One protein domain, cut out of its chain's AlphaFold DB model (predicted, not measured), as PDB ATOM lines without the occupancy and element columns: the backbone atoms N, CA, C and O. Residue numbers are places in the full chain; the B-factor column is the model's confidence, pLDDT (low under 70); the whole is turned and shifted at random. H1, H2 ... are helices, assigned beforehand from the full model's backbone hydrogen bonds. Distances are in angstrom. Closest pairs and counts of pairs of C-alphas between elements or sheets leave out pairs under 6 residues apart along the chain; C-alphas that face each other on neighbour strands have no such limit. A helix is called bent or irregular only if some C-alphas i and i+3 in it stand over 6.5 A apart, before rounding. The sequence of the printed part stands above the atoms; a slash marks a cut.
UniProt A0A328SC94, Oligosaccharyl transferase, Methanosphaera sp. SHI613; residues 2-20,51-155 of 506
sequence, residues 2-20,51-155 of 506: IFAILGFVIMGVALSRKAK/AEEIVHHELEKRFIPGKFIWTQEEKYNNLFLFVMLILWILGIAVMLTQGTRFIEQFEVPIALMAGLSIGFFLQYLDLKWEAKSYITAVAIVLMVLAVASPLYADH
ATOM      1  N   ILE A   2      28.903  -6.869 -39.512       82.50
ATOM      2  CA  ILE A   2      30.351  -7.195 -39.465       82.50
ATOM      3  C   ILE A   2      31.004  -6.807 -38.126       82.50
ATOM      4  O   ILE A   2      31.667  -7.633 -37.507       82.50
ATOM      5  N   PHE A   3      30.758  -5.589 -37.630       82.31
ATOM      6  CA  PHE A   3      31.279  -5.139 -36.333       82.31
ATOM      7  C   PHE A   3      30.796  -5.996 -35.157       82.31
ATOM      8  O   PHE A   3      31.576  -6.263 -34.249       82.31
ATOM      9  N   ALA A   4      29.549  -6.473 -35.178       80.75
ATOM     10  CA  ALA A   4      29.031  -7.358 -34.137       80.75
ATOM     11  C   ALA A   4      29.702  -8.740 -34.189       80.75
ATOM     12  O   ALA A   4      30.139  -9.239 -33.156       80.75
ATOM     13  N   ILE A   5      29.875  -9.317 -35.387       83.62
ATOM     14  CA  ILE A   5      30.587 -10.594 -35.589       83.62
ATOM     15  C   ILE A   5      32.038 -10.491 -35.103       83.62
ATOM     16  O   ILE A   5      32.503 -11.347 -34.352       83.62
ATOM     17  N   LEU A   6      32.739  -9.415 -35.472       83.19
ATOM     18  CA  LEU A   6      34.087  -9.136 -34.971       83.19
ATOM     19  C   LEU A   6      34.106  -9.026 -33.443       83.19
ATOM     20  O   LEU A   6      35.050  -9.492 -32.815       83.19
ATOM     21  N   GLY A   7      33.048  -8.487 -32.840       80.12
ATOM     22  CA  GLY A   7      32.868  -8.446 -31.390       80.12
ATOM     23  C   GLY A   7      32.846  -9.805 -30.739       80.12
ATOM     24  O   GLY A   7      33.564 -10.018 -29.768       80.12
ATOM     25  N   PHE A   8      32.071 -10.737 -31.293       81.62
ATOM     26  CA  PHE A   8      32.032 -12.113 -30.796       81.62
ATOM     27  C   PHE A   8      33.414 -12.764 -30.835       81.62
ATOM     28  O   PHE A   8      33.826 -13.397 -29.861       81.62
ATOM     29  N   VAL A   9      34.159 -12.556 -31.922       83.06
ATOM     30  CA  VAL A   9      35.518 -13.093 -32.076       83.06
ATOM     31  C   VAL A   9      36.487 -12.445 -31.083       83.06
ATOM     32  O   VAL A   9      37.194 -13.153 -30.367       83.06
ATOM     33  N   ILE A  10      36.505 -11.111 -30.997       82.06
ATOM     34  CA  ILE A  10      37.393 -10.360 -30.095       82.06
ATOM     35  C   ILE A  10      37.105 -10.725 -28.637       82.06
ATOM     36  O   ILE A  10      38.040 -10.978 -27.879       82.06
ATOM     37  N   MET A  11      35.831 -10.817 -28.255       80.88
ATOM     38  CA  MET A  11      35.407 -11.187 -26.906       80.88
ATOM     39  C   MET A  11      35.800 -12.628 -26.561       80.88
ATOM     40  O   MET A  11      36.348 -12.874 -25.487       80.88
ATOM     41  N   GLY A  12      35.613 -13.573 -27.489       79.81
ATOM     42  CA  GLY A  12      36.065 -14.956 -27.315       79.81
ATOM     43  C   GLY A  12      37.583 -15.059 -27.117       79.81
ATOM     44  O   GLY A  12      38.052 -15.748 -26.208       79.81
ATOM     45  N   VAL A  13      38.364 -14.309 -27.903       80.50
ATOM     46  CA  VAL A  13      39.827 -14.236 -27.749       80.50
ATOM     47  C   VAL A  13      40.212 -13.593 -26.416       80.50
ATOM     48  O   VAL A  13      41.091 -14.110 -25.725       80.50
ATOM     49  N   ALA A  14      39.559 -12.503 -26.019       76.75
ATOM     50  CA  ALA A  14      39.820 -11.816 -24.756       76.75
ATOM     51  C   ALA A  14      39.559 -12.727 -23.543       76.75
ATOM     52  O   ALA A  14      40.416 -12.856 -22.667       76.75
ATOM     53  N   LEU A  15      38.439 -13.459 -23.549       78.75
ATOM     54  CA  LEU A  15      38.079 -14.444 -22.520       78.75
ATOM     55  C   LEU A  15      39.040 -15.642 -22.470       78.75
ATOM     56  O   LEU A  15      39.251 -16.219 -21.399       78.75
ATOM     57  N   SER A  16      39.677 -15.997 -23.589       75.81
ATOM     58  CA  SER A  16      40.661 -17.089 -23.640       75.81
ATOM     59  C   SER A  16      41.994 -16.757 -22.944       75.81
ATOM     60  O   SER A  16      42.716 -17.662 -22.524       75.81
ATOM     61  N   ARG A  17      42.330 -15.468 -22.769       77.62
ATOM     62  CA  ARG A  17      43.601 -15.033 -22.157       77.62
ATOM     63  C   ARG A  17      43.610 -15.233 -20.636       77.62
ATOM     64  O   ARG A  17      42.571 -15.192 -19.969       77.62
ATOM     65  N   LYS A  18      44.800 -15.462 -20.062       70.69
ATOM     66  CA  LYS A  18      44.981 -15.591 -18.604       70.69
ATOM     67  C   LYS A  18      44.688 -14.250 -17.921       70.69
ATOM     68  O   LYS A  18      45.193 -13.221 -18.361       70.69
ATOM     69  N   ALA A  19      43.875 -14.284 -16.866       71.75
ATOM     70  CA  ALA A  19      43.602 -13.115 -16.035       71.75
ATOM     71  C   ALA A  19      44.839 -12.742 -15.208       71.75
ATOM     72  O   ALA A  19      45.693 -13.595 -14.937       71.75
ATOM     73  N   LYS A  20      44.926 -11.475 -14.795       66.75
ATOM     74  CA  LYS A  20      45.971 -11.014 -13.880       66.75
ATOM     75  C   LYS A  20      45.761 -11.723 -12.536       66.75
ATOM     76  O   LYS A  20      44.659 -11.690 -11.991       66.75
ATOM     77  N   ALA A  51      50.022   7.804   1.147       51.91
ATOM     78  CA  ALA A  51      49.935   8.621  -0.068       51.91
ATOM     79  C   ALA A  51      50.663   7.966  -1.252       51.91
ATOM     80  O   ALA A  51      50.267   8.156  -2.396       51.91
ATOM     81  N   GLU A  52      51.710   7.194  -0.973       55.00
ATOM     82  CA  GLU A  52      52.455   6.412  -1.957       55.00
ATOM     83  C   GLU A  52      51.623   5.221  -2.461       55.00
ATOM     84  O   GLU A  52      51.496   5.051  -3.670       55.00
ATOM     85  N   GLU A  53      50.934   4.506  -1.564       54.41
ATOM     86  CA  GLU A  53      49.933   3.481  -1.903       54.41
ATOM     87  C   GLU A  53      48.764   4.044  -2.713       54.41
ATOM     88  O   GLU A  53      48.371   3.436  -3.699       54.41
ATOM     89  N   ILE A  54      48.215   5.210  -2.353       53.28
ATOM     90  CA  ILE A  54      47.107   5.829  -3.106       53.28
ATOM     91  C   ILE A  54      47.557   6.218  -4.520       53.28
ATOM     92  O   ILE A  54      46.842   5.955  -5.485       53.28
ATOM     93  N   VAL A  55      48.755   6.796  -4.663       52.12
ATOM     94  CA  VAL A  55      49.323   7.149  -5.974       52.12
ATOM     95  C   VAL A  55      49.631   5.894  -6.796       52.12
ATOM     96  O   VAL A  55      49.337   5.874  -7.991       52.12
ATOM     97  N   HIS A  56      50.160   4.832  -6.180       51.28
ATOM     98  CA  HIS A  56      50.359   3.533  -6.831       51.28
ATOM     99  C   HIS A  56      49.032   2.894  -7.255       51.28
ATOM    100  O   HIS A  56      48.911   2.450  -8.395       51.28
ATOM    101  N   HIS A  57      48.013   2.932  -6.399       49.78
ATOM    102  CA  HIS A  57      46.698   2.363  -6.675       49.78
ATOM    103  C   HIS A  57      45.952   3.133  -7.784       49.78
ATOM    104  O   HIS A  57      45.285   2.519  -8.622       49.78
ATOM    105  N   GLU A  58      46.101   4.462  -7.850       48.19
ATOM    106  CA  GLU A  58      45.603   5.291  -8.959       48.19
ATOM    107  C   GLU A  58      46.390   5.085 -10.262       48.19
ATOM    108  O   GLU A  58      45.808   5.161 -11.344       48.19
ATOM    109  N   LEU A  59      47.702   4.839 -10.192       44.75
ATOM    110  CA  LEU A  59      48.536   4.539 -11.361       44.75
ATOM    111  C   LEU A  59      48.243   3.145 -11.934       44.75
ATOM    112  O   LEU A  59      48.244   2.999 -13.155       44.75
ATOM    113  N   GLU A  60      47.941   2.157 -11.089       47.09
ATOM    114  CA  GLU A  60      47.571   0.799 -11.509       47.09
ATOM    115  C   GLU A  60      46.189   0.709 -12.169       47.09
ATOM    116  O   GLU A  60      45.988  -0.129 -13.045       47.09
ATOM    117  N   LYS A  61      45.244   1.584 -11.794       47.97
ATOM    118  CA  LYS A  61      43.886   1.627 -12.371       47.97
ATOM    119  C   LYS A  61      43.770   2.469 -13.649       47.97
ATOM    120  O   LYS A  61      42.687   2.563 -14.228       47.97
ATOM    121  N   ARG A  62      44.848   3.109 -14.117       51.97
ATOM    122  CA  ARG A  62      44.820   3.886 -15.367       51.97
ATOM    123  C   ARG A  62      44.781   2.951 -16.571       51.97
ATOM    124  O   ARG A  62      45.666   2.128 -16.758       51.97
ATOM    125  N   PHE A  63      43.781   3.137 -17.426       53.97
ATOM    126  CA  PHE A  63      43.685   2.458 -18.716       53.97
ATOM    127  C   PHE A  63      44.919   2.762 -19.588       53.97
ATOM    128  O   PHE A  63      45.160   3.918 -19.949       53.97
ATOM    129  N   ILE A  64      45.697   1.724 -19.916       56.94
ATOM    130  CA  ILE A  64      46.844   1.784 -20.832       56.94
ATOM    131  C   ILE A  64      46.513   0.907 -22.051       56.94
ATOM    132  O   ILE A  64      46.459  -0.319 -21.909       56.94
ATOM    133  N   PRO A  65      46.300   1.506 -23.237       54.69
ATOM    134  CA  PRO A  65      46.092   0.764 -24.480       54.69
ATOM    135  C   PRO A  65      47.226  -0.243 -24.729       54.69
ATOM    136  O   PRO A  65      48.387   0.050 -24.445       54.69
ATOM    137  N   GLY A  66      46.902  -1.448 -25.205       57.50
ATOM    138  CA  GLY A  66      47.887  -2.474 -25.584       57.50
ATOM    139  C   GLY A  66      48.469  -3.319 -24.438       57.50
ATOM    140  O   GLY A  66      49.034  -4.381 -24.698       57.50
ATOM    141  N   LYS A  67      48.291  -2.923 -23.168       59.28
ATOM    142  CA  LYS A  67      48.744  -3.682 -21.976       59.28
ATOM    143  C   LYS A  67      47.606  -4.083 -21.038       59.28
ATOM    144  O   LYS A  67      47.811  -4.297 -19.845       59.28
ATOM    145  N   PHE A  68      46.396  -4.164 -21.575       63.91
ATOM    146  CA  PHE A  68      45.204  -4.438 -20.793       63.91
ATOM    147  C   PHE A  68      45.035  -5.941 -20.509       63.91
ATOM    148  O   PHE A  68      45.028  -6.768 -21.426       63.91
ATOM    149  N   ILE A  69      44.905  -6.290 -19.227       70.00
ATOM    150  CA  ILE A  69      44.640  -7.647 -18.736       70.00
ATOM    151  C   ILE A  69      43.509  -7.538 -17.715       70.00
ATOM    152  O   ILE A  69      43.646  -6.792 -16.747       70.00
ATOM    153  N   TRP A  70      42.422  -8.283 -17.918       74.19
ATOM    154  CA  TRP A  70      41.311  -8.333 -16.967       74.19
ATOM    155  C   TRP A  70      41.745  -8.897 -15.614       74.19
ATOM    156  O   TRP A  70      42.520  -9.862 -15.540       74.19
ATOM    157  N   THR A  71      41.188  -8.326 -14.547       82.56
ATOM    158  CA  THR A  71      41.136  -8.986 -13.238       82.56
ATOM    159  C   THR A  71      40.266 -10.243 -13.319       82.56
ATOM    160  O   THR A  71      39.513 -10.446 -14.279       82.56
ATOM    161  N   GLN A  72      40.363 -11.122 -12.318       76.94
ATOM    162  CA  GLN A  72      39.528 -12.324 -12.292       76.94
ATOM    163  C   GLN A  72      38.036 -11.982 -12.215       76.94
ATOM    164  O   GLN A  72      37.247 -12.546 -12.968       76.94
ATOM    165  N   GLU A  73      37.655 -11.025 -11.370       81.00
ATOM    166  CA  GLU A  73      36.261 -10.595 -11.221       81.00
ATOM    167  C   GLU A  73      35.694 -10.021 -12.529       81.00
ATOM    168  O   GLU A  73      34.638 -10.451 -12.994       81.00
ATOM    169  N   GLU A  74      36.429  -9.119 -13.191       80.38
ATOM    170  CA  GLU A  74      36.017  -8.563 -14.485       80.38
ATOM    171  C   GLU A  74      35.875  -9.648 -15.548       80.38
ATOM    172  O   GLU A  74      34.942  -9.603 -16.348       80.38
ATOM    173  N   LYS A  75      36.770 -10.640 -15.564       81.94
ATOM    174  CA  LYS A  75      36.689 -11.759 -16.503       81.94
ATOM    175  C   LYS A  75      35.419 -12.587 -16.280       81.94
ATOM    176  O   LYS A  75      34.761 -12.933 -17.259       81.94
ATOM    177  N   TYR A  76      35.059 -12.883 -15.029       84.94
ATOM    178  CA  TYR A  76      33.823 -13.606 -14.712       84.94
ATOM    179  C   TYR A  76      32.573 -12.806 -15.087       84.94
ATOM    180  O   TYR A  76      31.682 -13.351 -15.740       84.94
ATOM    181  N   ASN A  77      32.530 -11.514 -14.758       84.81
ATOM    182  CA  ASN A  77      31.399 -10.646 -15.095       84.81
ATOM    183  C   ASN A  77      31.220 -10.517 -16.617       84.81
ATOM    184  O   ASN A  77      30.115 -10.669 -17.134       84.81
ATOM    185  N   ASN A  78      32.313 -10.313 -17.354       84.94
ATOM    186  CA  ASN A  78      32.290 -10.247 -18.815       84.94
ATOM    187  C   ASN A  78      31.916 -11.592 -19.457       84.94
ATOM    188  O   ASN A  78      31.179 -11.604 -20.441       84.94
ATOM    189  N   LEU A  79      32.368 -12.722 -18.899       86.81
ATOM    190  CA  LEU A  79      31.948 -14.054 -19.347       86.81
ATOM    191  C   LEU A  79      30.444 -14.249 -19.152       86.81
ATOM    192  O   LEU A  79      29.767 -14.707 -20.069       86.81
ATOM    193  N   PHE A  80      29.920 -13.884 -17.981       88.69
ATOM    194  CA  PHE A  80      28.496 -13.979 -17.679       88.69
ATOM    195  C   PHE A  80      27.658 -13.160 -18.670       88.69
ATOM    196  O   PHE A  80      26.745 -13.702 -19.293       88.69
ATOM    197  N   LEU A  81      28.011 -11.887 -18.882       86.50
ATOM    198  CA  LEU A  81      27.321 -11.015 -19.837       86.50
ATOM    199  C   LEU A  81      27.402 -11.552 -21.271       86.50
ATOM    200  O   LEU A  81      26.410 -11.528 -21.995       86.50
ATOM    201  N   PHE A  82      28.559 -12.083 -21.673       87.50
ATOM    202  CA  PHE A  82      28.738 -12.669 -22.998       87.50
ATOM    203  C   PHE A  82      27.870 -13.914 -23.206       87.50
ATOM    204  O   PHE A  82      27.235 -14.052 -24.248       87.50
ATOM    205  N   VAL A  83      27.780 -14.790 -22.200       90.19
ATOM    206  CA  VAL A  83      26.888 -15.958 -22.237       90.19
ATOM    207  C   VAL A  83      25.425 -15.519 -22.312       90.19
ATOM    208  O   VAL A  83      24.695 -16.038 -23.153       90.19
ATOM    209  N   MET A  84      24.998 -14.542 -21.505       90.81
ATOM    210  CA  MET A  84      23.630 -14.008 -21.564       90.81
ATOM    211  C   MET A  84      23.290 -13.455 -22.952       90.81
ATOM    212  O   MET A  84      22.211 -13.709 -23.478       90.81
ATOM    213  N   LEU A  85      24.229 -12.750 -23.578       89.81
ATOM    214  CA  LEU A  85      24.049 -12.161 -24.899       89.81
ATOM    215  C   LEU A  85      24.008 -13.205 -26.021       89.81
ATOM    216  O   LEU A  85      23.211 -13.079 -26.948       89.81
ATOM    217  N   ILE A  86      24.814 -14.267 -25.914       90.38
ATOM    218  CA  ILE A  86      24.724 -15.430 -26.806       90.38
ATOM    219  C   ILE A  86      23.362 -16.106 -26.650       90.38
ATOM    220  O   ILE A  86      22.710 -16.378 -27.653       90.38
ATOM    221  N   LEU A  87      22.911 -16.353 -25.417       93.25
ATOM    222  CA  LEU A  87      21.604 -16.963 -25.167       93.25
ATOM    223  C   LEU A  87      20.462 -16.099 -25.714       93.25
ATOM    224  O   LEU A  87      19.530 -16.641 -26.302       93.25
ATOM    225  N   TRP A  88      20.562 -14.773 -25.591       92.50
ATOM    226  CA  TRP A  88      19.596 -13.844 -26.174       92.50
ATOM    227  C   TRP A  88      19.543 -13.982 -27.700       92.50
ATOM    228  O   TRP A  88      18.476 -14.219 -28.261       92.50
ATOM    229  N   ILE A  89      20.692 -13.932 -28.376       91.94
ATOM    230  CA  ILE A  89      20.775 -14.084 -29.836       91.94
ATOM    231  C   ILE A  89      20.273 -15.452 -30.297       91.94
ATOM    232  O   ILE A  89      19.531 -15.527 -31.274       91.94
ATOM    233  N   LEU A  90      20.646 -16.530 -29.603       93.62
ATOM    234  CA  LEU A  90      20.172 -17.878 -29.918       93.62
ATOM    235  C   LEU A  90      18.657 -17.992 -29.733       93.62
ATOM    236  O   LEU A  90      17.987 -18.576 -30.580       93.62
ATOM    237  N   GLY A  91      18.106 -17.393 -28.675       94.12
ATOM    238  CA  GLY A  91      16.664 -17.328 -28.451       94.12
ATOM    239  C   GLY A  91      15.934 -16.633 -29.600       94.12
ATOM    240  O   GLY A  91      14.967 -17.176 -30.128       94.12
ATOM    241  N   ILE A  92      16.430 -15.477 -30.056       93.31
ATOM    242  CA  ILE A  92      15.823 -14.778 -31.199       93.31
ATOM    243  C   ILE A  92      16.028 -15.563 -32.501       93.31
ATOM    244  O   ILE A  92      15.115 -15.625 -33.317       93.31
ATOM    245  N   ALA A  93      17.170 -16.232 -32.690       91.69
ATOM    246  CA  ALA A  93      17.398 -17.093 -33.852       91.69
ATOM    247  C   ALA A  93      16.380 -18.243 -33.920       91.69
ATOM    248  O   ALA A  93      15.876 -18.549 -34.999       91.69
ATOM    249  N   VAL A  94      16.020 -18.835 -32.776       94.50
ATOM    250  CA  VAL A  94      14.924 -19.811 -32.700       94.50
ATOM    251  C   VAL A  94      13.592 -19.148 -33.047       94.50
ATOM    252  O   VAL A  94      12.855 -19.687 -33.868       94.50
ATOM    253  N   MET A  95      13.283 -17.966 -32.505       93.38
ATOM    254  CA  MET A  95      12.040 -17.254 -32.839       93.38
ATOM    255  C   MET A  95      11.943 -16.886 -34.327       93.38
ATOM    256  O   MET A  95      10.866 -16.994 -34.906       93.38
ATOM    257  N   LEU A  96      13.054 -16.547 -34.986       92.38
ATOM    258  CA  LEU A  96      13.090 -16.282 -36.428       92.38
ATOM    259  C   LEU A  96      12.641 -17.475 -37.274       92.38
ATOM    260  O   LEU A  96      12.082 -17.268 -38.348       92.38
ATOM    261  N   THR A  97      12.825 -18.709 -36.791       91.81
ATOM    262  CA  THR A  97      12.291 -19.900 -37.480       91.81
ATOM    263  C   THR A  97      10.762 -19.918 -37.530       91.81
ATOM    264  O   THR A  97      10.191 -20.605 -38.369       91.81
ATOM    265  N   GLN A  98      10.102 -19.157 -36.651       92.44
ATOM    266  CA  GLN A  98       8.645 -19.046 -36.564       92.44
ATOM    267  C   GLN A  98       8.097 -17.829 -37.321       92.44
ATOM    268  O   GLN A  98       6.898 -17.757 -37.576       92.44
ATOM    269  N   GLY A  99       8.939 -16.851 -37.672       90.56
ATOM    270  CA  GLY A  99       8.502 -15.691 -38.443       90.56
ATOM    271  C   GLY A  99       9.536 -14.573 -38.536       90.56
ATOM    272  O   GLY A  99      10.272 -14.288 -37.593       90.56
ATOM    273  N   THR A 100       9.535 -13.870 -39.667       90.75
ATOM    274  CA  THR A 100      10.450 -12.750 -39.935       90.75
ATOM    275  C   THR A 100      10.226 -11.558 -39.010       90.75
ATOM    276  O   THR A 100      11.174 -10.829 -38.745       90.75
ATOM    277  N   ARG A 101       9.023 -11.392 -38.440       89.25
ATOM    278  CA  ARG A 101       8.705 -10.322 -37.470       89.25
ATOM    279  C   ARG A 101       9.634 -10.286 -36.255       89.25
ATOM    280  O   ARG A 101       9.804  -9.245 -35.642       89.25
ATOM    281  N   PHE A 102      10.250 -11.415 -35.902       92.06
ATOM    282  CA  PHE A 102      11.185 -11.475 -34.780       92.06
ATOM    283  C   PHE A 102      12.567 -10.890 -35.115       92.06
ATOM    284  O   PHE A 102      13.415 -10.822 -34.231       92.06
ATOM    285  N   ILE A 103      12.814 -10.455 -36.357       89.00
ATOM    286  CA  ILE A 103      14.106  -9.890 -36.763       89.00
ATOM    287  C   ILE A 103      14.429  -8.582 -36.041       89.00
ATOM    288  O   ILE A 103      15.582  -8.373 -35.683       89.00
ATOM    289  N   GLU A 104      13.422  -7.756 -35.748       87.31
ATOM    290  CA  GLU A 104      13.572  -6.486 -35.020       87.31
ATOM    291  C   GLU A 104      14.233  -6.701 -33.646       87.31
ATOM    292  O   GLU A 104      15.074  -5.929 -33.194       87.31
ATOM    293  N   GLN A 105      13.962  -7.840 -33.003       89.12
ATOM    294  CA  GLN A 105      14.540  -8.177 -31.700       89.12
ATOM    295  C   GLN A 105      16.072  -8.357 -31.752       89.12
ATOM    296  O   GLN A 105      16.724  -8.284 -30.711       89.12
ATOM    297  N   PHE A 106      16.674  -8.572 -32.934       88.06
ATOM    298  CA  PHE A 106      18.134  -8.633 -33.089       88.06
ATOM    299  C   PHE A 106      18.815  -7.271 -32.970       88.06
ATOM    300  O   PHE A 106      20.020  -7.233 -32.713       88.06
ATOM    301  N   GLU A 107      18.099  -6.164 -33.155       87.25
ATOM    302  CA  GLU A 107      18.703  -4.832 -33.232       87.25
ATOM    303  C   GLU A 107      19.516  -4.502 -31.981       87.25
ATOM    304  O   GLU A 107      20.693  -4.145 -32.071       87.25
ATOM    305  N   VAL A 108      18.926  -4.724 -30.803       88.44
ATOM    306  CA  VAL A 108      19.547  -4.418 -29.511       88.44
ATOM    307  C   VAL A 108      20.824  -5.236 -29.262       88.44
ATOM    308  O   VAL A 108      21.881  -4.623 -29.075       88.44
ATOM    309  N   PRO A 109      20.814  -6.585 -29.275       89.31
ATOM    310  CA  PRO A 109      22.026  -7.357 -29.004       89.31
ATOM    311  C   PRO A 109      23.119  -7.141 -30.061       89.31
ATOM    312  O   PRO A 109      24.306  -7.129 -29.725       89.31
ATOM    313  N   ILE A 110      22.753  -6.919 -31.328       87.81
ATOM    314  CA  ILE A 110      23.717  -6.653 -32.403       87.81
ATOM    315  C   ILE A 110      24.352  -5.263 -32.253       87.81
ATOM    316  O   ILE A 110      25.568  -5.139 -32.425       87.81
ATOM    317  N   ALA A 111      23.575  -4.236 -31.902       88.81
ATOM    318  CA  ALA A 111      24.088  -2.889 -31.654       88.81
ATOM    319  C   ALA A 111      25.003  -2.850 -30.422       88.81
ATOM    320  O   ALA A 111      26.115  -2.319 -30.498       88.81
ATOM    321  N   LEU A 112      24.580  -3.485 -29.320       88.44
ATOM    322  CA  LEU A 112      25.392  -3.641 -28.110       88.44
ATOM    323  C   LEU A 112      26.730  -4.308 -28.430       88.44
ATOM    324  O   LEU A 112      27.783  -3.790 -28.056       88.44
ATOM    325  N   MET A 113      26.708  -5.415 -29.178       86.25
ATOM    326  CA  MET A 113      27.940  -6.088 -29.576       86.25
ATOM    327  C   MET A 113      28.821  -5.229 -30.455       86.25
ATOM    328  O   MET A 113      30.009  -5.157 -30.183       86.25
ATOM    329  N   ALA A 114      28.273  -4.556 -31.467       87.88
ATOM    330  CA  ALA A 114      29.061  -3.682 -32.329       87.88
ATOM    331  C   ALA A 114      29.785  -2.582 -31.529       87.88
ATOM    332  O   ALA A 114      30.964  -2.325 -31.777       87.88
ATOM    333  N   GLY A 115      29.114  -1.983 -30.538       87.62
ATOM    334  CA  GLY A 115      29.720  -1.006 -29.632       87.62
ATOM    335  C   GLY A 115      30.813  -1.611 -28.745       87.62
ATOM    336  O   GLY A 115      31.919  -1.068 -28.668       87.62
ATOM    337  N   LEU A 116      30.540  -2.768 -28.130       84.06
ATOM    338  CA  LEU A 116      31.518  -3.502 -27.321       84.06
ATOM    339  C   LEU A 116      32.757  -3.896 -28.138       84.06
ATOM    340  O   LEU A 116      33.872  -3.763 -27.638       84.06
ATOM    341  N   SER A 117      32.597  -4.298 -29.404       82.94
ATOM    342  CA  SER A 117      33.711  -4.609 -30.311       82.94
ATOM    343  C   SER A 117      34.662  -3.440 -30.469       82.94
ATOM    344  O   SER A 117      35.873  -3.627 -30.391       82.94
ATOM    345  N   ILE A 118      34.123  -2.240 -30.707       85.06
ATOM    346  CA  ILE A 118      34.924  -1.025 -30.878       85.06
ATOM    347  C   ILE A 118      35.662  -0.733 -29.573       85.06
ATOM    348  O   ILE A 118      36.871  -0.507 -29.594       85.06
ATOM    349  N   GLY A 119      34.957  -0.816 -28.440       80.81
ATOM    350  CA  GLY A 119      35.541  -0.677 -27.111       80.81
ATOM    351  C   GLY A 119      36.723  -1.622 -26.902       80.81
ATOM    352  O   GLY A 119      37.840  -1.157 -26.692       80.81
ATOM    353  N   PHE A 120      36.513  -2.935 -27.029       77.69
ATOM    354  CA  PHE A 120      37.561  -3.943 -26.845       77.69
ATOM    355  C   PHE A 120      38.703  -3.801 -27.851       77.69
ATOM    356  O   PHE A 120      39.867  -3.889 -27.469       77.69
ATOM    357  N   PHE A 121      38.405  -3.527 -29.121       80.44
ATOM    358  CA  PHE A 121      39.423  -3.307 -30.145       80.44
ATOM    359  C   PHE A 121      40.387  -2.174 -29.756       80.44
ATOM    360  O   PHE A 121      41.604  -2.338 -29.848       80.44
ATOM    361  N   LEU A 122      39.863  -1.063 -29.229       77.94
ATOM    362  CA  LEU A 122      40.675   0.058 -28.744       77.94
ATOM    363  C   LEU A 122      41.514  -0.300 -27.505       77.94
ATOM    364  O   LEU A 122      42.594   0.259 -27.333       77.94
ATOM    365  N   GLN A 123      41.064  -1.238 -26.662       71.88
ATOM    366  CA  GLN A 123      41.847  -1.727 -25.513       71.88
ATOM    367  C   GLN A 123      43.084  -2.524 -25.937       71.88
ATOM    368  O   GLN A 123      44.111  -2.475 -25.256       71.88
ATOM    369  N   TYR A 124      43.010  -3.224 -27.071       71.38
ATOM    370  CA  TYR A 124      44.095  -4.069 -27.577       71.38
ATOM    371  C   TYR A 124      45.013  -3.384 -28.597       71.38
ATOM    372  O   TYR A 124      46.054  -3.945 -28.940       71.38
ATOM    373  N   LEU A 125      44.680  -2.176 -29.051       72.31
ATOM    374  CA  LEU A 125      45.567  -1.348 -29.865       72.31
ATOM    375  C   LEU A 125      46.710  -0.780 -29.009       72.31
ATOM    376  O   LEU A 125      46.484   0.056 -28.135       72.31
ATOM    377  N   ASP A 126      47.949  -1.195 -29.282       66.75
ATOM    378  CA  ASP A 126      49.157  -0.639 -28.652       66.75
ATOM    379  C   ASP A 126      49.536   0.705 -29.297       66.75
ATOM    380  O   ASP A 126      50.466   0.826 -30.097       66.75
ATOM    381  N   LEU A 127      48.736   1.731 -29.004       64.50
ATOM    382  CA  LEU A 127      49.007   3.108 -29.403       64.50
ATOM    383  C   LEU A 127      49.786   3.803 -28.284       64.50
ATOM    384  O   LEU A 127      49.353   3.828 -27.130       64.50
ATOM    385  N   LYS A 128      50.934   4.402 -28.624       63.19
ATOM    386  CA  LYS A 128      51.768   5.142 -27.666       63.19
ATOM    387  C   LYS A 128      50.914   6.196 -26.939       63.19
ATOM    388  O   LYS A 128      50.344   7.091 -27.553       63.19
ATOM    389  N   TRP A 129      50.849   6.069 -25.616       52.34
ATOM    390  CA  TRP A 129      50.018   6.792 -24.638       52.34
ATOM    391  C   TRP A 129      49.978   8.336 -24.731       52.34
ATOM    392  O   TRP A 129      49.075   8.960 -24.170       52.34
ATOM    393  N   GLU A 130      50.910   8.962 -25.446       60.47
ATOM    394  CA  GLU A 130      50.974  10.414 -25.680       60.47
ATOM    395  C   GLU A 130      49.936  10.898 -26.723       60.47
ATOM    396  O   GLU A 130      49.740  12.097 -26.909       60.47
ATOM    397  N   ALA A 131      49.211   9.969 -27.358       64.38
ATOM    398  CA  ALA A 131      48.343  10.184 -28.515       64.38
ATOM    399  C   ALA A 131      46.829  10.027 -28.218       64.38
ATOM    400  O   ALA A 131      46.095   9.466 -29.031       64.38
ATOM    401  N   LYS A 132      46.318  10.497 -27.065       70.56
ATOM    402  CA  LYS A 132      44.885  10.345 -26.689       70.56
ATOM    403  C   LYS A 132      43.903  10.835 -27.764       70.56
ATOM    404  O   LYS A 132      42.879  10.199 -27.984       70.56
ATOM    405  N   SER A 133      44.235  11.924 -28.459       76.81
ATOM    406  CA  SER A 133      43.452  12.454 -29.583       76.81
ATOM    407  C   SER A 133      43.320  11.460 -30.741       76.81
ATOM    408  O   SER A 133      42.264  11.391 -31.360       76.81
ATOM    409  N   TYR A 134      44.351  10.654 -31.003       78.56
ATOM    410  CA  TYR A 134      44.341   9.645 -32.062       78.56
ATOM    411  C   TYR A 134      43.461   8.447 -31.703       78.56
ATOM    412  O   TYR A 134      42.729   7.967 -32.560       78.56
ATOM    413  N   ILE A 135      43.466   7.998 -30.443       77.56
ATOM    414  CA  ILE A 135      42.567   6.924 -29.975       77.56
ATOM    415  C   ILE A 135      41.109   7.364 -30.121       77.56
ATOM    416  O   ILE A 135      40.294   6.620 -30.660       77.56
ATOM    417  N   THR A 136      40.792   8.595 -29.706       81.69
ATOM    418  CA  THR A 136      39.453   9.171 -29.882       81.69
ATOM    419  C   THR A 136      39.080   9.293 -31.360       81.69
ATOM    420  O   THR A 136      37.971   8.927 -31.734       81.69
ATOM    421  N   ALA A 137      39.997   9.749 -32.219       85.88
ATOM    422  CA  ALA A 137      39.750   9.842 -33.656       85.88
ATOM    423  C   ALA A 137      39.467   8.465 -34.283       85.88
ATOM    424  O   ALA A 137      38.498   8.317 -35.022       85.88
ATOM    425  N   VAL A 138      40.260   7.443 -33.944       85.94
ATOM    426  CA  VAL A 138      40.046   6.062 -34.406       85.94
ATOM    427  C   VAL A 138      38.705   5.521 -33.905       85.94
ATOM    428  O   VAL A 138      37.965   4.927 -34.684       85.94
ATOM    429  N   ALA A 139      38.354   5.765 -32.640       85.50
ATOM    430  CA  ALA A 139      37.063   5.369 -32.078       85.50
ATOM    431  C   ALA A 139      35.887   5.985 -32.850       85.50
ATOM    432  O   ALA A 139      34.950   5.273 -33.205       85.50
ATOM    433  N   ILE A 140      35.959   7.287 -33.155       89.75
ATOM    434  CA  ILE A 140      34.941   7.998 -33.941       89.75
ATOM    435  C   ILE A 140      34.846   7.407 -35.349       89.75
ATOM    436  O   ILE A 140      33.745   7.126 -35.809       89.75
ATOM    437  N   VAL A 141      35.974   7.164 -36.021       91.62
ATOM    438  CA  VAL A 141      35.975   6.570 -37.369       91.62
ATOM    439  C   VAL A 141      35.335   5.181 -37.360       91.62
ATOM    440  O   VAL A 141      34.470   4.906 -38.186       91.62
ATOM    441  N   LEU A 142      35.707   4.313 -36.415       90.06
ATOM    442  CA  LEU A 142      35.122   2.974 -36.297       90.06
ATOM    443  C   LEU A 142      33.628   3.027 -35.972       90.06
ATOM    444  O   LEU A 142      32.861   2.239 -36.517       90.06
ATOM    445  N   MET A 143      33.210   3.972 -35.128       89.62
ATOM    446  CA  MET A 143      31.801   4.203 -34.824       89.62
ATOM    447  C   MET A 143      31.033   4.634 -36.073       89.62
ATOM    448  O   MET A 143      30.018   4.022 -36.390       89.62
ATOM    449  N   VAL A 144      31.542   5.619 -36.823       92.50
ATOM    450  CA  VAL A 144      30.939   6.076 -38.085       92.50
ATOM    451  C   VAL A 144      30.828   4.921 -39.079       92.50
ATOM    452  O   VAL A 144      29.764   4.716 -39.651       92.50
ATOM    453  N   LEU A 145      31.876   4.108 -39.241       91.06
ATOM    454  CA  LEU A 145      31.844   2.934 -40.120       91.06
ATOM    455  C   LEU A 145      30.827   1.876 -39.666       91.06
ATOM    456  O   LEU A 145      30.222   1.212 -40.509       91.06
ATOM    457  N   ALA A 146      30.624   1.714 -38.357       88.62
ATOM    458  CA  ALA A 146      29.655   0.768 -37.818       88.62
ATOM    459  C   ALA A 146      28.199   1.211 -38.035       88.62
ATOM    460  O   ALA A 146      27.345   0.349 -38.247       88.62
ATOM    461  N   VAL A 147      27.921   2.522 -38.012       90.88
ATOM    462  CA  VAL A 147      26.552   3.068 -38.100       90.88
ATOM    463  C   VAL A 147      26.164   3.588 -39.486       90.88
ATOM    464  O   VAL A 147      24.984   3.594 -39.810       90.88
ATOM    465  N   ALA A 148      27.115   3.984 -40.337       91.56
ATOM    466  CA  ALA A 148      26.802   4.621 -41.621       91.56
ATOM    467  C   ALA A 148      25.973   3.719 -42.551       91.56
ATOM    468  O   ALA A 148      24.988   4.167 -43.127       91.56
ATOM    469  N   SER A 149      26.344   2.441 -42.675       89.50
ATOM    470  CA  SER A 149      25.614   1.482 -43.515       89.50
ATOM    471  C   SER A 149      24.182   1.209 -43.032       89.50
ATOM    472  O   SER A 149      23.283   1.329 -43.864       89.50
ATOM    473  N   PRO A 150      23.923   0.862 -41.749       88.44
ATOM    474  CA  PRO A 150      22.551   0.653 -41.290       88.44
ATOM    475  C   PRO A 150      21.708   1.931 -41.349       88.44
ATOM    476  O   PRO A 150      20.559   1.842 -41.751       88.44
ATOM    477  N   LEU A 151      22.273   3.111 -41.057       90.25
ATOM    478  CA  LEU A 151      21.545   4.384 -41.192       90.25
ATOM    479  C   LEU A 151      21.177   4.699 -42.645       90.25
ATOM    480  O   LEU A 151      20.090   5.194 -42.920       90.25
ATOM    481  N   TYR A 152      22.075   4.414 -43.590       92.81
ATOM    482  CA  TYR A 152      21.779   4.595 -45.007       92.81
ATOM    483  C   TYR A 152      20.699   3.619 -45.492       92.81
ATOM    484  O   TYR A 152      19.790   4.024 -46.211       92.81
ATOM    485  N   ALA A 153      20.772   2.350 -45.080       89.56
ATOM    486  CA  ALA A 153      19.750   1.354 -45.398       89.56
ATOM    487  C   ALA A 153      18.379   1.741 -44.817       89.56
ATOM    488  O   ALA A 153      17.388   1.714 -45.541       89.56
ATOM    489  N   ASP A 154      18.343   2.172 -43.554       89.44
ATOM    490  CA  ASP A 154      17.135   2.671 -42.893       89.44
ATOM    491  C   ASP A 154      16.540   3.884 -43.622       89.44
ATOM    492  O   ASP A 154      15.347   3.918 -43.919       89.44
ATOM    493  N   HIS A 155      17.374   4.849 -44.019       92.69
ATOM    494  CA  HIS A 155      16.917   5.990 -44.810       92.69
ATOM    495  C   HIS A 155      16.312   5.566 -46.157       92.69
ATOM    496  O   HIS A 155      15.264   6.076 -46.549       92.69
TER     497      HIS A 155
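This is residues 2 to 20 and 51 to 155 of the 506 residues of the protein "Oligosaccharyl transferase" of Methanosphaera sp. SHI613 (UniProt A0A328SC94). Three long helices, H3, H4 and H5, lie side by side in a flat row with H4 in the middle, each running opposite to the next, while H1 crosses H4 slantwise on one face of the row. H2 sticks out beyond one end of this slab, where residues 51 to 62 stand free. The printed part has 124 residues with five named helices, H1 to H5 in order along the chain, and no named strand; its class is all helix. The whole is loose, with a radius of gyration of the C-alphas of 17.6 A, and elongated, spanning 61 by 32 by 23 A.

H1, residues 2 to 16, begins at C-alpha 2 at (30.351, -7.195, -39.465) and is 21.3 A long from first to last C-alpha. After the cut comes H2, residues 51 to 60, 14.1 A long. H3, residues 72 to 96, is 36.0 A long and begins at C-alpha 72 at (39.528, -12.324, -12.292). H4, residues 100 to 124, is 36.9 A long, with a kink of 33 degrees near residue 107; it is only just irregular, C-alphas 101 and 104 being 6.7 A apart. H5, residues 132 to 155, is 33.6 A long and ends at C-alpha 155 at (16.917, 5.990, -44.810). H5 has a kink of 34 degrees near residue 149 and is irregular, C-alphas 146 and 149 being 7.0 A apart.

H4 is the hub, touching H1, H3 and H5. H1 and H4 touch at a steep tilt of 55 degrees, the same way; their closest C-alphas, those of Gly 7 and Ser 117, are 4.1 A apart. H3 and H4 form a helical hairpin at a shallow tilt of 26 degrees, opposite ways, touching through residues 85 to 96 of H3 and 102 to 109 of H4, with the C-alphas of Leu 96 and Phe 102 closest at 5.4 A. H4 and H5 form another, at a shallow tilt of 14 degrees, opposite ways, with residues 114 to 122 of H4 touching residues 135 to 146 of H5; the C-alphas of Ile 118 and Leu 142 are closest at 6.7 A. H1 and H3 only just touch, with 3 pairs of C-alphas within 8 A, the closest being those of Leu 15 and Lys 75 at 6.7 A. The helix packing is part aligned, part crossed: of these four touching pairs, 2 are at a shallow tilt. H1 and H5 are close but not clearly touching, the closest C-alphas being those of Phe 3 and Ala 146 at 6.3 A. H3 and H5 are apart, and H2 touches no helix. Every O i to N i+4 pair is within hydrogen-bond range in H1, H2 and H3, against 15 of 21 in H4 and 18 of 20 in H5.

The C-alphas of Ala 51 and Gln 98, the two farthest apart, are 61.7 A apart. Residues 21 to 50 are not printed, and C-alphas 20 and 51 are 24.3 A apart across this cut. The link from H2 to H3 is long, with 11 residues. Residues 148 to 155 of H5 stand free. The mean pLDDT of the printed part is 79.3; residue 20, residues 51 to 68 and residues 126 to 131 are under 70.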